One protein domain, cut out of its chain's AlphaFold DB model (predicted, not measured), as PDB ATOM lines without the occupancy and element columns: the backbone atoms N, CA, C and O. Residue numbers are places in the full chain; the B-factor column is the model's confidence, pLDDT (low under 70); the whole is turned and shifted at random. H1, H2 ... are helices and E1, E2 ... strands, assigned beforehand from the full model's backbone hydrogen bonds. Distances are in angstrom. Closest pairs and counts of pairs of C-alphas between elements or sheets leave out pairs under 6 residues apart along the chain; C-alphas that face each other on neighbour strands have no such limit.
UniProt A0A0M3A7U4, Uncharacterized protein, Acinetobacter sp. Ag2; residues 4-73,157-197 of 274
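This is residues 4 to 73 and 157 to 197 of the 274 residues of an uncharacterized protein of Acinetobacter sp. Ag2 (UniProt A0A0M3A7U4). A strongly twisted sheet of four strands has the long helix H1 running along one face, a two-layer body with one helix layer. The shorter H2 and H3 lie elsewhere round the sheet, H3 grazing it, and residues 190 to 197, of which 190 to 195 belong to H4, stick out. The printed part has 111 residues with four named helices and four named strands, in the order H1 H2 E1 E2 E3 E4 H3 H4; the sheet, E1 E2 E3 E4, is mixed, and the class is mixed, helices and strands. The whole is compact, with a radius of gyration of the C-alphas of 13.3 A, and spans 38 by 29 by 28 A.

E1, residues 43 to 48, E2, residues 58 to 62, and E3, residues 67 to 72, form a meander, each strand the antiparallel neighbour of the one before. Within hydrogen-bond range are N 47 and O 59, 2.8 A, in the hairpin E1 and E2, and N 60 and O 68, 2.9 A, in the hairpin E2 and E3. The edge strand E4, residues 164 to 166, is parallel to E3, with N 71 and O 164 at 2.9 A. H1, residues 4 to 18, is on the sheet, over E2, at a height of 8.2 A. It runs along the strands; its closest C-alphas to E1 are those of Ser 17 and Ala 46, 5.3 A. H3, residues 175 to 181, only grazes the sheet with its residues 178 to 181. H2, residues 30 to 34, is only just not on the sheet, with 4 pairs of C-alphas within 10 A. H4, residues 187 to 195, is apart from H1, H2 and H3. In the four helices every O i to N i+4 pair is within hydrogen-bond range.

H1 measures 21.3 A from C-alpha 4 at (241.859, 206.554, 183.926) to C-alpha 18; E3 measures 15.1 A and E1 14.5 A. H4 ends at C-alpha 195, (248.920, 226.280, 200.875).

Residues 74 to 156 are not printed, and C-alphas 73 and 157 are 20.6 A apart. The link H1 to H2 is long. Residue 4 and residues 50 to 53 have pLDDT under 70.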
ATOM      1  N   TYR A   4     242.128 206.738 182.504       69.56
ATOM      2  CA  TYR A   4     241.859 206.554 183.926       69.56
ATOM      3  C   TYR A   4     241.018 207.687 184.540       69.56
ATOM      4  O   TYR A   4     240.093 207.414 185.302       69.56
ATOM      5  N   THR A   5     241.287 208.945 184.169       73.56
ATOM      6  CA  THR A   5     240.502 210.106 184.634       73.56
ATOM      7  C   THR A   5     239.099 210.077 184.031       73.56
ATOM      8  O   THR A   5     238.116 210.251 184.747       73.56
ATOM      9  N   ASP A   6     239.000 209.757 182.735       78.88
ATOM     10  CA  ASP A   6     237.715 209.605 182.040       78.88
ATOM     11  C   ASP A   6     236.850 208.508 182.683       78.88
ATOM     12  O   ASP A   6     235.645 208.683 182.881       78.88
ATOM     13  N   ASN A   7     237.468 207.380 183.051       85.44
ATOM     14  CA  ASN A   7     236.780 206.296 183.742       85.44
ATOM     15  C   ASN A   7     236.287 206.723 185.134       85.44
ATOM     16  O   ASN A   7     235.145 206.434 185.487       85.44
ATOM     17  N   PHE A   8     237.106 207.445 185.905       87.75
ATOM     18  CA  PHE A   8     236.709 207.953 187.219       87.75
ATOM     19  C   PHE A   8     235.499 208.898 187.133       87.75
ATOM     20  O   PHE A   8     234.521 208.712 187.855       87.75
ATOM     21  N   GLU A   9     235.517 209.866 186.213       88.81
ATOM     22  CA  GLU A   9     234.387 210.781 185.989       88.81
ATOM     23  C   GLU A   9     233.114 210.030 185.575       88.81
ATOM     24  O   GLU A   9     232.019 210.336 186.051       88.81
ATOM     25  N   SER A  10     233.250 209.014 184.716       89.81
ATOM     26  CA  SER A  10     232.135 208.167 184.281       89.81
ATOM     27  C   SER A  10     231.522 207.367 185.440       89.81
ATOM     28  O   SER A  10     230.295 207.317 185.601       89.81
ATOM     29  N   GLN A  11     232.368 206.789 186.297       92.25
ATOM     30  CA  GLN A  11     231.941 206.073 187.498       92.25
ATOM     31  C   GLN A  11     231.253 207.012 188.492       92.25
ATOM     32  O   GLN A  11     230.159 206.705 188.966       92.25
ATOM     33  N   LEU A  12     231.837 208.186 188.746       93.62
ATOM     34  CA  LEU A  12     231.264 209.196 189.633       93.62
ATOM     35  C   LEU A  12     229.890 209.662 189.134       93.62
ATOM     36  O   LEU A  12     228.927 209.649 189.898       93.62
ATOM     37  N   LYS A  13     229.756 209.979 187.839       94.75
ATOM     38  CA  LYS A  13     228.467 210.324 187.214       94.75
ATOM     39  C   LYS A  13     227.435 209.216 187.414       94.75
ATOM     40  O   LYS A  13     226.281 209.502 187.736       94.75
ATOM     41  N   THR A  14     227.827 207.960 187.210       94.94
ATOM     42  CA  THR A  14     226.930 206.802 187.355       94.94
ATOM     43  C   THR A  14     226.450 206.652 188.796       94.94
ATOM     44  O   THR A  14     225.252 206.521 189.026       94.94
ATOM     45  N   ILE A  15     227.353 206.767 189.770       94.94
ATOM     46  CA  ILE A  15     227.006 206.706 191.195       94.94
ATOM     47  C   ILE A  15     226.048 207.832 191.584       94.94
ATOM     48  O   ILE A  15     225.021 207.558 192.198       94.94
ATOM     49  N   ILE A  16     226.322 209.073 191.169       95.62
ATOM     50  CA  ILE A  16     225.427 210.206 191.444       95.62
ATOM     51  C   ILE A  16     224.048 209.974 190.807       95.62
ATOM     52  O   ILE A  16     223.026 210.262 191.424       95.62
ATOM     53  N   SER A  17     224.003 209.408 189.595       94.62
ATOM     54  CA  SER A  17     222.735 209.076 188.925       94.62
ATOM     55  C   SER A  17     221.913 208.064 189.732       94.62
ATOM     56  O   SER A  17     220.697 208.190 189.805       94.62
ATOM     57  N   ASN A  18     222.566 207.102 190.393       94.31
ATOM     58  CA  ASN A  18     221.899 206.097 191.229       94.31
ATOM     59  C   ASN A  18     221.298 206.679 192.524       94.31
ATOM     60  O   ASN A  18     220.512 206.008 193.196       94.31
ATOM     61  N   TYR A  19     221.631 207.923 192.875       94.88
ATOM     62  CA  TYR A  19     221.042 208.631 194.011       94.88
ATOM     63  C   TYR A  19     219.725 209.351 193.675       94.88
ATOM     64  O   TYR A  19     219.110 209.910 194.579       94.88
ATOM     65  N   SER A  20     219.246 209.322 192.423       88.19
ATOM     66  CA  SER A  20     218.087 210.113 191.969       88.19
ATOM     67  C   SER A  20     216.781 209.875 192.742       88.19
ATOM     68  O   SER A  20     215.939 210.761 192.852       88.19
ATOM     69  N   ASN A  21     216.615 208.680 193.313       80.44
ATOM     70  CA  ASN A  21     215.423 208.296 194.074       80.44
ATOM     71  C   ASN A  21     215.625 208.356 195.596       80.44
ATOM     72  O   ASN A  21     214.739 207.952 196.348       80.44
ATOM     73  N   GLN A  22     216.785 208.822 196.061       90.06
ATOM     74  CA  GLN A  22     217.107 208.917 197.482       90.06
ATOM     75  C   GLN A  22     216.780 210.316 198.010       90.06
ATOM     76  O   GLN A  22     216.916 211.312 197.300       90.06
ATOM     77  N   ALA A  23     216.359 210.394 199.273       90.44
ATOM     78  CA  ALA A  23     216.242 211.675 199.957       90.44
ATOM     79  C   ALA A  23     217.637 212.288 200.147       90.44
ATOM     80  O   ALA A  23     218.590 211.579 200.488       90.44
ATOM     81  N   LEU A  24     217.754 213.602 199.953       95.44
ATOM     82  CA  LEU A  24     218.988 214.305 200.288       95.44
ATOM     83  C   LEU A  24     219.198 214.303 201.813       95.44
ATOM     84  O   LEU A  24     218.225 214.246 202.574       95.44
ATOM     85  N   PRO A  25     220.453 214.383 202.291       94.75
ATOM     86  CA  PRO A  25     220.736 214.498 203.718       94.75
ATOM     87  C   PRO A  25     219.985 215.674 204.355       94.75
ATOM     88  O   PRO A  25     219.913 216.754 203.775       94.75
ATOM     89  N   GLN A  26     219.468 215.501 205.576       92.62
ATOM     90  CA  GLN A  26     218.792 216.594 206.297       92.62
ATOM     91  C   GLN A  26     219.742 217.771 206.571       92.62
ATOM     92  O   GLN A  26     219.371 218.939 206.450       92.62
ATOM     93  N   ASN A  27     221.002 217.456 206.869       92.94
ATOM     94  CA  ASN A  27     222.045 218.431 207.157       92.94
ATOM     95  C   ASN A  27     222.924 218.667 205.924       92.94
ATOM     96  O   ASN A  27     224.067 218.227 205.876       92.94
ATOM     97  N   LEU A  28     222.389 219.364 204.919       95.31
ATOM     98  CA  LEU A  28     223.202 219.828 203.792       95.31
ATOM     99  C   LEU A  28     224.183 220.935 204.228       95.31
ATOM    100  O   LEU A  28     223.805 221.782 205.051       95.31
ATOM    101  N   PRO A  29     225.395 220.993 203.639       95.00
ATOM    102  CA  PRO A  29     226.313 222.112 203.830       95.00
ATOM    103  C   PRO A  29     225.653 223.453 203.490       95.00
ATOM    104  O   PRO A  29     224.880 223.544 202.535       95.00
ATOM    105  N   GLN A  30     225.982 224.516 204.232       95.06
ATOM    106  CA  GLN A  30     225.339 225.824 204.042       95.06
ATOM    107  C   GLN A  30     225.498 226.352 202.609       95.06
ATOM    108  O   GLN A  30     224.522 226.778 202.008       95.06
ATOM    109  N   TRP A  31     226.680 226.196 202.010       95.12
ATOM    110  CA  TRP A  31     226.934 226.630 200.634       95.12
ATOM    111  C   TRP A  31     226.047 225.920 199.593       95.12
ATOM    112  O   TRP A  31     225.752 226.495 198.550       95.12
ATOM    113  N   VAL A  32     225.599 224.685 199.859       96.38
ATOM    114  CA  VAL A  32     224.647 223.960 198.996       96.38
ATOM    115  C   VAL A  32     223.256 224.578 199.121       96.38
ATOM    116  O   VAL A  32     222.575 224.789 198.118       96.38
ATOM    117  N   LYS A  33     222.856 224.925 200.349       96.38
ATOM    118  CA  LYS A  33     221.594 225.624 200.623       96.38
ATOM    119  C   LYS A  33     221.566 227.005 199.978       96.38
ATOM    120  O   LYS A  33     220.541 227.381 199.419       96.38
ATOM    121  N   ASP A  34     222.696 227.707 199.964       95.44
ATOM    122  CA  ASP A  34     222.838 229.022 199.332       95.44
ATOM    123  C   ASP A  34     222.686 228.959 197.795       95.44
ATOM    124  O   ASP A  34     222.294 229.940 197.167       95.44
ATOM    125  N   LEU A  35     222.904 227.788 197.176       94.38
ATOM    126  CA  LEU A  35     222.560 227.534 195.766       94.38
ATOM    127  C   LEU A  35     221.051 227.303 195.545       94.38
ATOM    128  O   LEU A  35     220.601 227.152 194.406       94.38
ATOM    129  N   GLY A  36     220.262 227.283 196.619       95.88
ATOM    130  CA  GLY A  36     218.832 227.003 196.620       95.88
ATOM    131  C   GLY A  36     218.491 225.515 196.664       95.88
ATOM    132  O   GLY A  36     217.373 225.165 196.304       95.88
ATOM    133  N   ILE A  37     219.423 224.639 197.054       96.12
ATOM    134  CA  ILE A  37     219.193 223.190 197.176       96.12
ATOM    135  C   ILE A  37     218.904 222.850 198.645       96.12
ATOM    136  O   ILE A  37     219.728 223.095 199.524       96.12
ATOM    137  N   SER A  38     217.743 222.264 198.923       95.31
ATOM    138  CA  SER A  38     217.301 221.855 200.260       95.31
ATOM    139  C   SER A  38     217.120 220.339 200.359       95.31
ATOM    140  O   SER A  38     217.079 219.642 199.350       95.31
ATOM    141  N   SER A  39     216.959 219.810 201.577       94.38
ATOM    142  CA  SER A  39     216.768 218.369 201.806       94.38
ATOM    143  C   SER A  39     215.487 217.794 201.179       94.38
ATOM    144  O   SER A  39     215.377 216.581 201.014       94.38
ATOM    145  N   SER A  40     214.527 218.649 200.804       93.94
ATOM    146  CA  SER A  40     213.299 218.250 200.109       93.94
ATOM    147  C   SER A  40     213.481 218.054 198.603       93.94
ATOM    148  O   SER A  40     212.595 217.484 197.970       93.94
ATOM    149  N   ASN A  41     214.578 218.548 198.021       95.00
ATOM    150  CA  ASN A  41     214.862 218.372 196.600       95.00
ATOM    151  C   ASN A  41     215.295 216.945 196.280       95.00
ATOM    152  O   ASN A  41     215.686 216.180 197.159       95.00
ATOM    153  N   LYS A  42     215.265 216.598 194.995       94.69
ATOM    154  CA  LYS A  42     215.765 215.322 194.472       94.69
ATOM    155  C   LYS A  42     216.717 215.551 193.317       94.69
ATOM    156  O   LYS A  42     216.537 216.476 192.526       94.69
ATOM    157  N   ILE A  43     217.714 214.676 193.203       96.31
ATOM    158  CA  ILE A  43     218.556 214.612 192.009       96.31
ATOM    159  C   ILE A  43     217.705 214.026 190.881       96.31
ATOM    160  O   ILE A  43     217.193 212.920 190.993       96.31
ATOM    161  N   VAL A  44     217.568 214.749 189.778       95.25
ATOM    162  CA  VAL A  44     216.835 214.280 188.592       95.25
ATOM    163  C   VAL A  44     217.790 213.638 187.595       95.25
ATOM    164  O   VAL A  44     217.445 212.671 186.917       95.25
ATOM    165  N   LYS A  45     219.003 214.185 187.484       93.62
ATOM    166  CA  LYS A  45     219.971 213.775 186.470       93.62
ATOM    167  C   LYS A  45     221.388 214.130 186.893       93.62
ATOM    168  O   LYS A  45     221.604 215.179 187.492       93.62
ATOM    169  N   ALA A  46     222.351 213.306 186.495       95.38
ATOM    170  CA  ALA A  46     223.753 213.694 186.444       95.38
ATOM    171  C   ALA A  46     224.296 213.517 185.022       95.38
ATOM    172  O   ALA A  46     224.075 212.488 184.375       95.38
ATOM    173  N   GLU A  47     225.015 214.518 184.531       93.44
ATOM    174  CA  GLU A  47     225.623 214.530 183.204       93.44
ATOM    175  C   GLU A  47     227.111 214.781 183.312       93.44
ATOM    176  O   GLU A  47     227.539 215.693 184.009       93.44
ATOM    177  N   ARG A  48     227.895 214.009 182.565       91.94
ATOM    178  CA  ARG A  48     229.290 214.345 182.317       91.94
ATOM    179  C   ARG A  48     229.331 215.299 181.127       91.94
ATOM    180  O   ARG A  48     228.861 214.938 180.053       91.94
ATOM    181  N   ILE A  49     229.887 216.487 181.329       87.19
ATOM    182  CA  ILE A  49     229.999 217.529 180.297       87.19
ATOM    183  C   ILE A  49     231.449 217.890 179.965       87.19
ATOM    184  O   ILE A  49     231.663 218.715 179.076       87.19
ATOM    185  N   GLY A  50     232.414 217.277 180.665       66.44
ATOM    186  CA  GLY A  50     233.853 217.454 180.472       66.44
ATOM    187  C   GLY A  50     234.259 217.237 179.014       66.44
ATOM    188  O   GLY A  50     234.558 216.128 178.579       66.44
ATOM    189  N   SER A  51     234.230 218.320 178.249       60.25
ATOM    190  CA  SER A  51     234.666 218.434 176.863       60.25
ATOM    191  C   SER A  51     235.777 219.482 176.807       60.25
ATOM    192  O   SER A  51     236.012 220.202 177.780       60.25
ATOM    193  N   SER A  52     236.521 219.529 175.699       56.62
ATOM    194  CA  SER A  52     237.699 220.394 175.555       56.62
ATOM    195  C   SER A  52     237.362 221.870 175.816       56.62
ATOM    196  O   SER A  52     236.891 222.560 174.918       56.62
ATOM    197  N   GLY A  53     237.635 222.353 177.032       62.22
ATOM    198  CA  GLY A  53     237.490 223.758 177.428       62.22
ATOM    199  C   GLY A  53     236.650 224.010 178.687       62.22
ATOM    200  O   GLY A  53     236.776 225.086 179.265       62.22
ATOM    201  N   TYR A  54     235.835 223.056 179.151       78.56
ATOM    202  CA  TYR A  54     235.009 223.244 180.357       78.56
ATOM    203  C   TYR A  54     235.772 222.861 181.628       78.56
ATOM    204  O   TYR A  54     236.549 221.908 181.633       78.56
ATOM    205  N   LYS A  55     235.561 223.612 182.717       83.56
ATOM    206  CA  LYS A  55     236.117 223.290 184.046       83.56
ATOM    207  C   LYS A  55     235.180 222.425 184.879       83.56
ATOM    208  O   LYS A  55     235.634 221.717 185.779       83.56
ATOM    209  N   THR A  56     233.891 222.475 184.563       89.81
ATOM    210  CA  THR A  56     232.902 221.526 185.062       89.81
ATOM    211  C   THR A  56     233.051 220.196 184.337       89.81
ATOM    212  O   THR A  56     232.929 220.129 183.115       89.81
ATOM    213  N   ASP A  57     233.253 219.131 185.103       89.50
ATOM    214  CA  ASP A  57     233.328 217.767 184.588       89.50
ATOM    215  C   ASP A  57     231.944 217.097 184.653       89.50
ATOM    216  O   ASP A  57     231.535 216.411 183.711       89.50
ATOM    217  N   ILE A  58     231.183 217.347 185.733       93.81
ATOM    218  CA  ILE A  58     229.849 216.772 185.975       93.81
ATOM    219  C   ILE A  58     228.851 217.856 186.403       93.81
ATOM    220  O   ILE A  58     229.142 218.657 187.290       93.81
ATOM    221  N   ILE A  59     227.644 217.836 185.834       95.69
ATOM    222  CA  ILE A  59     226.496 218.616 186.313       95.69
ATOM    223  C   ILE A  59     225.484 217.689 186.971       95.69
ATOM    224  O   ILE A  59     225.107 216.670 186.394       95.69
ATOM    225  N   VAL A  60     225.012 218.069 188.156       96.88
ATOM    226  CA  VAL A  60     223.905 217.414 188.858       96.88
ATOM    227  C   VAL A  60     222.706 218.345 188.840       96.88
ATOM    228  O   VAL A  60     222.786 219.459 189.353       96.88
ATOM    229  N   TYR A  61     221.606 217.888 188.253       96.62
ATOM    230  CA  TYR A  61     220.358 218.630 188.132       96.62
ATOM    231  C   TYR A  61     219.393 218.213 189.230       96.62
ATOM    232  O   TYR A  61     219.185 217.017 189.453       96.62
ATOM    233  N   PHE A  62     218.779 219.202 189.869       96.75
ATOM    234  CA  PHE A  62     217.767 219.010 190.900       96.75
ATOM    235  C   PHE A  62     216.368 219.336 190.364       96.75
ATOM    236  O   PHE A  62     216.210 220.069 189.386       96.75
ATOM    237  N   ASP A  63     215.345 218.787 191.012       95.12
ATOM    238  CA  ASP A  63     213.930 218.948 190.647       95.12
ATOM    239  C   ASP A  63     213.404 220.390 190.735       95.12
ATOM    240  O   ASP A  63     212.434 220.733 190.067       95.12
ATOM    241  N   ASN A  64     214.081 221.262 191.479       95.19
ATOM    242  CA  ASN A  64     213.809 222.700 191.542       95.19
ATOM    243  C   ASN A  64     214.605 223.536 190.524       95.19
ATOM    244  O   ASN A  64     214.771 224.745 190.707       95.19
ATOM    245  N   HIS A  65     215.141 222.899 189.481       94.62
ATOM    246  CA  HIS A  65     215.943 223.525 188.425       94.62
ATOM    247  C   HIS A  65     217.277 224.134 188.892       94.62
ATOM    248  O   HIS A  65     217.921 224.865 188.136       94.62
ATOM    249  N   LYS A  66     217.726 223.841 190.119       96.00
ATOM    250  CA  LYS A  66     219.082 224.179 190.572       96.00
ATOM    251  C   LYS A  66     220.083 223.123 190.120       96.00
ATOM    252  O   LYS A  66     219.716 221.994 189.788       96.00
ATOM    253  N   VAL A  67     221.358 223.511 190.092       95.75
ATOM    254  CA  VAL A  67     222.449 222.648 189.627       95.75
ATOM    255  C   VAL A  67     223.674 222.700 190.537       95.75
ATOM    256  O   VAL A  67     224.073 223.768 191.008       95.75
ATOM    257  N   LEU A  68     224.320 221.548 190.720       96.38
ATOM    258  CA  LEU A  68     225.716 221.472 191.156       96.38
ATOM    259  C   LEU A  68     226.603 221.282 189.932       96.38
ATOM    260  O   LEU A  68     226.319 220.437 189.086       96.38
ATOM    261  N   LYS A  69     227.675 222.063 189.851       95.50
ATOM    262  CA  LYS A  69     228.635 222.064 188.749       95.50
ATOM    263  C   LYS A  69     229.982 221.647 189.322       95.50
ATOM    264  O   LYS A  69     230.684 222.454 189.928       95.50
ATOM    265  N   ILE A  70     230.292 220.365 189.192       93.62
ATOM    266  CA  ILE A  70     231.411 219.712 189.864       93.62
ATOM    267  C   ILE A  70     232.630 219.734 188.950       93.62
ATOM    268  O   ILE A  70     232.578 219.213 187.835       93.62
ATOM    269  N   SER A  71     233.744 220.261 189.453       89.50
ATOM    270  CA  SER A  71     235.070 219.937 188.926       89.50
ATOM    271  C   SER A  71     235.625 218.743 189.709       89.50
ATOM    272  O   SER A  71     235.891 218.833 190.911       89.50
ATOM    273  N   ALA A  72     235.723 217.593 189.047       86.69
ATOM    274  CA  ALA A  72     236.173 216.332 189.612       86.69
ATOM    275  C   ALA A  72     237.653 216.117 189.289       86.69
ATOM    276  O   ALA A  72     238.082 216.181 188.135       86.69
ATOM    277  N   LYS A  73     238.461 215.871 190.320       75.56
ATOM    278  CA  LYS A  73     239.900 215.645 190.178       75.56
ATOM    279  C   LYS A  73     240.327 214.536 191.128       75.56
ATOM    280  O   LYS A  73     240.067 214.585 192.329       75.56
ATOM    281  N   THR A 157     229.340 232.214 184.083       81.69
ATOM    282  CA  THR A 157     228.257 231.771 184.973       81.69
ATOM    283  C   THR A 157     227.574 230.505 184.470       81.69
ATOM    284  O   THR A 157     226.771 229.919 185.202       81.69
ATOM    285  N   GLY A 158     227.887 230.066 183.249       87.81
ATOM    286  CA  GLY A 158     227.251 228.933 182.602       87.81
ATOM    287  C   GLY A 158     227.762 227.588 183.104       87.81
ATOM    288  O   GLY A 158     228.347 227.455 184.189       87.81
ATOM    289  N   ASN A 159     227.492 226.564 182.305       88.94
ATOM    290  CA  ASN A 159     227.824 225.174 182.599       88.94
ATOM    291  C   ASN A 159     229.328 224.903 182.512       88.94
ATOM    292  O   ASN A 159     229.824 223.997 183.172       88.94
ATOM    293  N   GLU A 160     230.063 225.725 181.771       85.06
ATOM    294  CA  GLU A 160     231.518 225.708 181.668       85.06
ATOM    295  C   GLU A 160     232.231 226.044 182.987       85.06
ATOM    296  O   GLU A 160     233.385 225.642 183.163       85.06
ATOM    297  N   THR A 161     231.537 226.732 183.908       88.44
ATOM    298  CA  THR A 161     232.089 227.212 185.182       88.44
ATOM    299  C   THR A 161     231.594 226.384 186.374       88.44
ATOM    300  O   THR A 161     230.401 226.407 186.697       88.44
ATOM    301  N   ALA A 162     232.507 225.704 187.065       90.62
ATOM    302  CA  ALA A 162     232.231 224.877 188.237       90.62
ATOM    303  C   ALA A 162     231.939 225.723 189.491       90.62
ATOM    304  O   ALA A 162     232.462 226.822 189.654       90.62
ATOM    305  N   ASN A 163     231.118 225.201 190.405       93.50
ATOM    306  CA  ASN A 163     230.827 225.822 191.705       93.50
ATOM    307  C   ASN A 163     231.292 224.980 192.905       93.50
ATOM    308  O   ASN A 163     231.379 225.501 194.019       93.50
ATOM    309  N   CYS A 164     231.655 223.713 192.693       93.31
ATOM    310  CA  CYS A 164     232.211 222.852 193.729       93.31
ATOM    311  C   CYS A 164     233.299 221.909 193.197       93.31
ATOM    312  O   CYS A 164     233.402 221.633 192.000       93.31
ATOM    313  N   LEU A 165     234.131 221.429 194.120       90.56
ATOM    314  CA  LEU A 165     235.228 220.499 193.888       90.56
ATOM    315  C   LEU A 165     234.897 219.125 194.451       90.56
ATOM    316  O   LEU A 165     234.444 219.007 195.589       90.56
ATOM    317  N   TYR A 166     235.245 218.097 193.682       90.44
ATOM    318  CA  TYR A 166     235.364 216.723 194.151       90.44
ATOM    319  C   TYR A 166     236.838 216.311 194.044       90.44
ATOM    320  O   TYR A 166     237.300 215.910 192.977       90.44
ATOM    321  N   SER A 167     237.601 216.474 195.129       79.69
ATOM    322  CA  SER A 167     239.069 216.352 195.137       79.69
ATOM    323  C   SER A 167     239.566 215.107 195.883       79.69
ATOM    324  O   SER A 167     240.450 215.185 196.739       79.69
ATOM    325  N   THR A 168     238.968 213.950 195.610       80.88
ATOM    326  CA  THR A 168     239.377 212.657 196.175       80.88
ATOM    327  C   THR A 168     239.307 211.575 195.106       80.88
ATOM    328  O   THR A 168     238.505 211.663 194.181       80.88
ATOM    329  N   SER A 169     240.151 210.552 195.232       81.81
ATOM    330  CA  SER A 169     240.125 209.379 194.344       81.81
ATOM    331  C   SER A 169     239.094 208.328 194.774       81.81
ATOM    332  O   SER A 169     238.873 207.360 194.052       81.81
ATOM    333  N   ASN A 170     238.460 208.504 195.936       87.06
ATOM    334  CA  ASN A 170     237.432 207.591 196.426       87.06
ATOM    335  C   ASN A 170     236.073 207.977 195.844       87.06
ATOM    336  O   ASN A 170     235.699 209.148 195.870       87.06
ATOM    337  N   LEU A 171     235.315 206.998 195.359       91.44
ATOM    338  CA  LEU A 171     233.917 207.191 194.980       91.44
ATOM    339  C   LEU A 171     233.034 207.219 196.239       91.44
ATOM    340  O   LEU A 171     233.344 206.512 197.205       91.44
ATOM    341  N   PRO A 172     231.948 208.009 196.264       94.62
ATOM    342  CA  PRO A 172     231.084 208.058 197.429       94.62
ATOM    343  C   PRO A 172     230.267 206.763 197.508       94.62
ATOM    344  O   PRO A 172     229.753 206.265 196.508       94.62
ATOM    345  N   SER A 173     230.139 206.209 198.708       94.31
ATOM    346  CA  SER A 173     229.327 205.015 198.976       94.31
ATOM    347  C   SER A 173     227.871 205.351 199.316       94.31
ATOM    348  O   SER A 173     227.006 204.481 199.264       94.31
ATOM    349  N   SER A 174     227.577 206.617 199.625       95.25
ATOM    350  CA  SER A 174     226.235 207.110 199.947       95.25
ATOM    351  C   SER A 174     226.046 208.563 199.514       95.25
ATOM    352  O   SER A 174     227.018 209.304 199.340       95.25
ATOM    353  N   ILE A 175     224.786 208.994 199.409       95.12
ATOM    354  CA  ILE A 175     224.452 210.391 199.115       95.12
ATOM    355  C   ILE A 175     224.962 211.357 200.195       95.12
ATOM    356  O   ILE A 175     225.395 212.457 199.870       95.12
ATOM    357  N   GLY A 176     224.984 210.937 201.466       95.06
ATOM    358  CA  GLY A 176     225.580 211.711 202.560       95.06
ATOM    359  C   GLY A 176     227.067 211.949 202.332       95.06
ATOM    360  O   GLY A 176     227.502 213.093 202.228       95.06
ATOM    361  N   GLN A 177     227.814 210.866 202.105       94.94
ATOM    362  CA  GLN A 177     229.248 210.947 201.837       94.94
ATOM    363  C   GLN A 177     229.561 211.795 200.595       94.94
ATOM    364  O   GLN A 177     230.569 212.495 200.562       94.94
ATOM    365  N   PHE A 178     228.706 211.754 199.569       95.56
ATOM    366  CA  PHE A 178     228.852 212.612 198.396       95.56
ATOM    367  C   PHE A 178     228.851 214.103 198.768       95.56
ATOM    368  O   PHE A 178     229.757 214.819 198.346       95.56
ATOM    369  N   PHE A 179     227.905 214.567 199.591       95.31
ATOM    370  CA  PHE A 179     227.870 215.965 200.037       95.31
ATOM    371  C   PHE A 179     228.994 216.321 201.015       95.31
ATOM    372  O   PHE A 179     229.479 217.449 200.962       95.31
ATOM    373  N   ASP A 180     229.443 215.376 201.845       92.62
ATOM    374  CA  ASP A 180     230.565 215.590 202.772       92.62
ATOM    375  C   ASP A 180     231.903 215.780 202.039       92.62
ATOM    376  O   ASP A 180     232.783 216.508 202.501       92.62
ATOM    377  N   ILE A 181     232.072 215.124 200.887       92.19
ATOM    378  CA  ILE A 181     233.285 215.234 200.066       92.19
ATOM    379  C   ILE A 181     233.333 216.560 199.296       92.19
ATOM    380  O   ILE A 181     234.421 217.094 199.058       92.19
ATOM    381  N   LEU A 182     232.180 217.079 198.866       93.06
ATOM    382  CA  LEU A 182     232.129 218.280 198.039       93.06
ATOM    383  C   LEU A 182     232.589 219.515 198.819       93.06
ATOM    384  O   LEU A 182     232.027 219.874 199.854       93.06
ATOM    385  N   LYS A 183     233.556 220.239 198.252       91.88
ATOM    386  CA  LYS A 183     233.979 221.548 198.763       91.88
ATOM    387  C   LYS A 183     233.481 222.671 197.845       91.88
ATOM    388  O   LYS A 183     233.577 222.525 196.627       91.88
ATOM    389  N   PRO A 184     232.993 223.806 198.374       93.50
ATOM    390  CA  PRO A 184     232.630 224.948 197.539       93.50
ATOM    391  C   PRO A 184     233.883 225.562 196.911       93.50
ATOM    392  O   PRO A 184     234.920 225.654 197.572       93.50
ATOM    393  N   ILE A 185     233.794 226.043 195.672       88.88
ATOM    394  CA  ILE A 185     234.874 226.839 195.073       88.88
ATOM    395  C   ILE A 185     234.718 228.288 195.536       88.88
ATOM    396  O   ILE A 185     234.014 229.087 194.926       88.88
ATOM    397  N   ASN A 186     235.360 228.616 196.651       87.25
ATOM    398  CA  ASN A 186     235.374 229.952 197.239       87.25
ATOM    399  C   ASN A 186     236.770 230.295 197.781       87.25
ATOM    400  O   ASN A 186     237.669 229.451 197.793       87.25
ATOM    401  N   SER A 187     236.954 231.529 198.255       82.25
ATOM    402  CA  SER A 187     238.263 232.005 198.716       82.25
ATOM    403  C   SER A 187     238.854 231.153 199.835       82.25
ATOM    404  O   SER A 187     240.050 230.904 199.801       82.25
ATOM    405  N   SER A 188     238.052 230.660 200.787       85.12
ATOM    406  CA  SER A 188     238.560 229.838 201.893       85.12
ATOM    407  C   SER A 188     239.046 228.465 201.426       85.12
ATOM    408  O   SER A 188     240.164 228.079 201.755       85.12
ATOM    409  N   THR A 189     238.254 227.754 200.613       84.31
ATOM    410  CA  THR A 189     238.645 226.447 200.060       84.31
ATOM    411  C   THR A 189     239.881 226.587 199.183       84.31
ATOM    412  O   THR A 189     240.807 225.784 199.259       84.31
ATOM    413  N   ILE A 190     239.913 227.624 198.345       79.19
ATOM    414  CA  ILE A 190     241.035 227.872 197.448       79.19
ATOM    415  C   ILE A 190     242.288 228.286 198.212       79.19
ATOM    416  O   ILE A 190     243.374 227.819 197.880       79.19
ATOM    417  N   PHE A 191     242.152 229.096 199.258       76.75
ATOM    418  CA  PHE A 191     243.262 229.434 200.136       76.75
ATOM    419  C   PHE A 191     243.834 228.170 200.787       76.75
ATOM    420  O   PHE A 191     245.029 227.919 200.647       76.75
ATOM    421  N   GLU A 192     242.999 227.314 201.384       78.62
ATOM    422  CA  GLU A 192     243.420 226.033 201.977       78.62
ATOM    423  C   GLU A 192     244.142 225.135 200.955       78.62
ATOM    424  O   GLU A 192     245.224 224.609 201.225       78.62
ATOM    425  N   LEU A 193     243.590 225.001 199.743       73.75
ATOM    426  CA  LEU A 193     244.232 224.237 198.674       73.75
ATOM    427  C   LEU A 193     245.572 224.859 198.277       73.75
ATOM    428  O   LEU A 193     246.556 224.133 198.179       73.75
ATOM    429  N   SER A 194     245.642 226.181 198.112       71.75
ATOM    430  CA  SER A 194     246.847 226.889 197.662       71.75
ATOM    431  C   SER A 194     248.042 226.740 198.610       71.75
ATOM    432  O   SER A 194     249.167 226.705 198.128       71.75
ATOM    433  N   HIS A 195     247.827 226.547 199.920       71.31
ATOM    434  CA  HIS A 195     248.920 226.280 200.875       71.31
ATOM    435  C   HIS A 195     249.667 224.985 200.560       71.31
ATOM    436  O   HIS A 195     250.857 224.854 200.845       71.31
ATOM    437  N   ASN A 196     248.967 224.026 199.955       70.75
ATOM    438  CA  ASN A 196     249.531 222.733 199.606       70.75
ATOM    439  C   ASN A 196     250.272 222.753 198.262       70.75
ATOM    440  O   ASN A 196     250.860 221.738 197.890       70.75
ATOM    441  N   PHE A 197     250.267 223.872 197.533       73.31
ATOM    442  CA  PHE A 197     250.914 223.983 196.232       73.31
ATOM    443  C   PHE A 197     251.935 225.111 196.217       73.31
ATOM    444  O   PHE A 197     251.756 226.176 196.801       73.31
TER     445      PHE A 197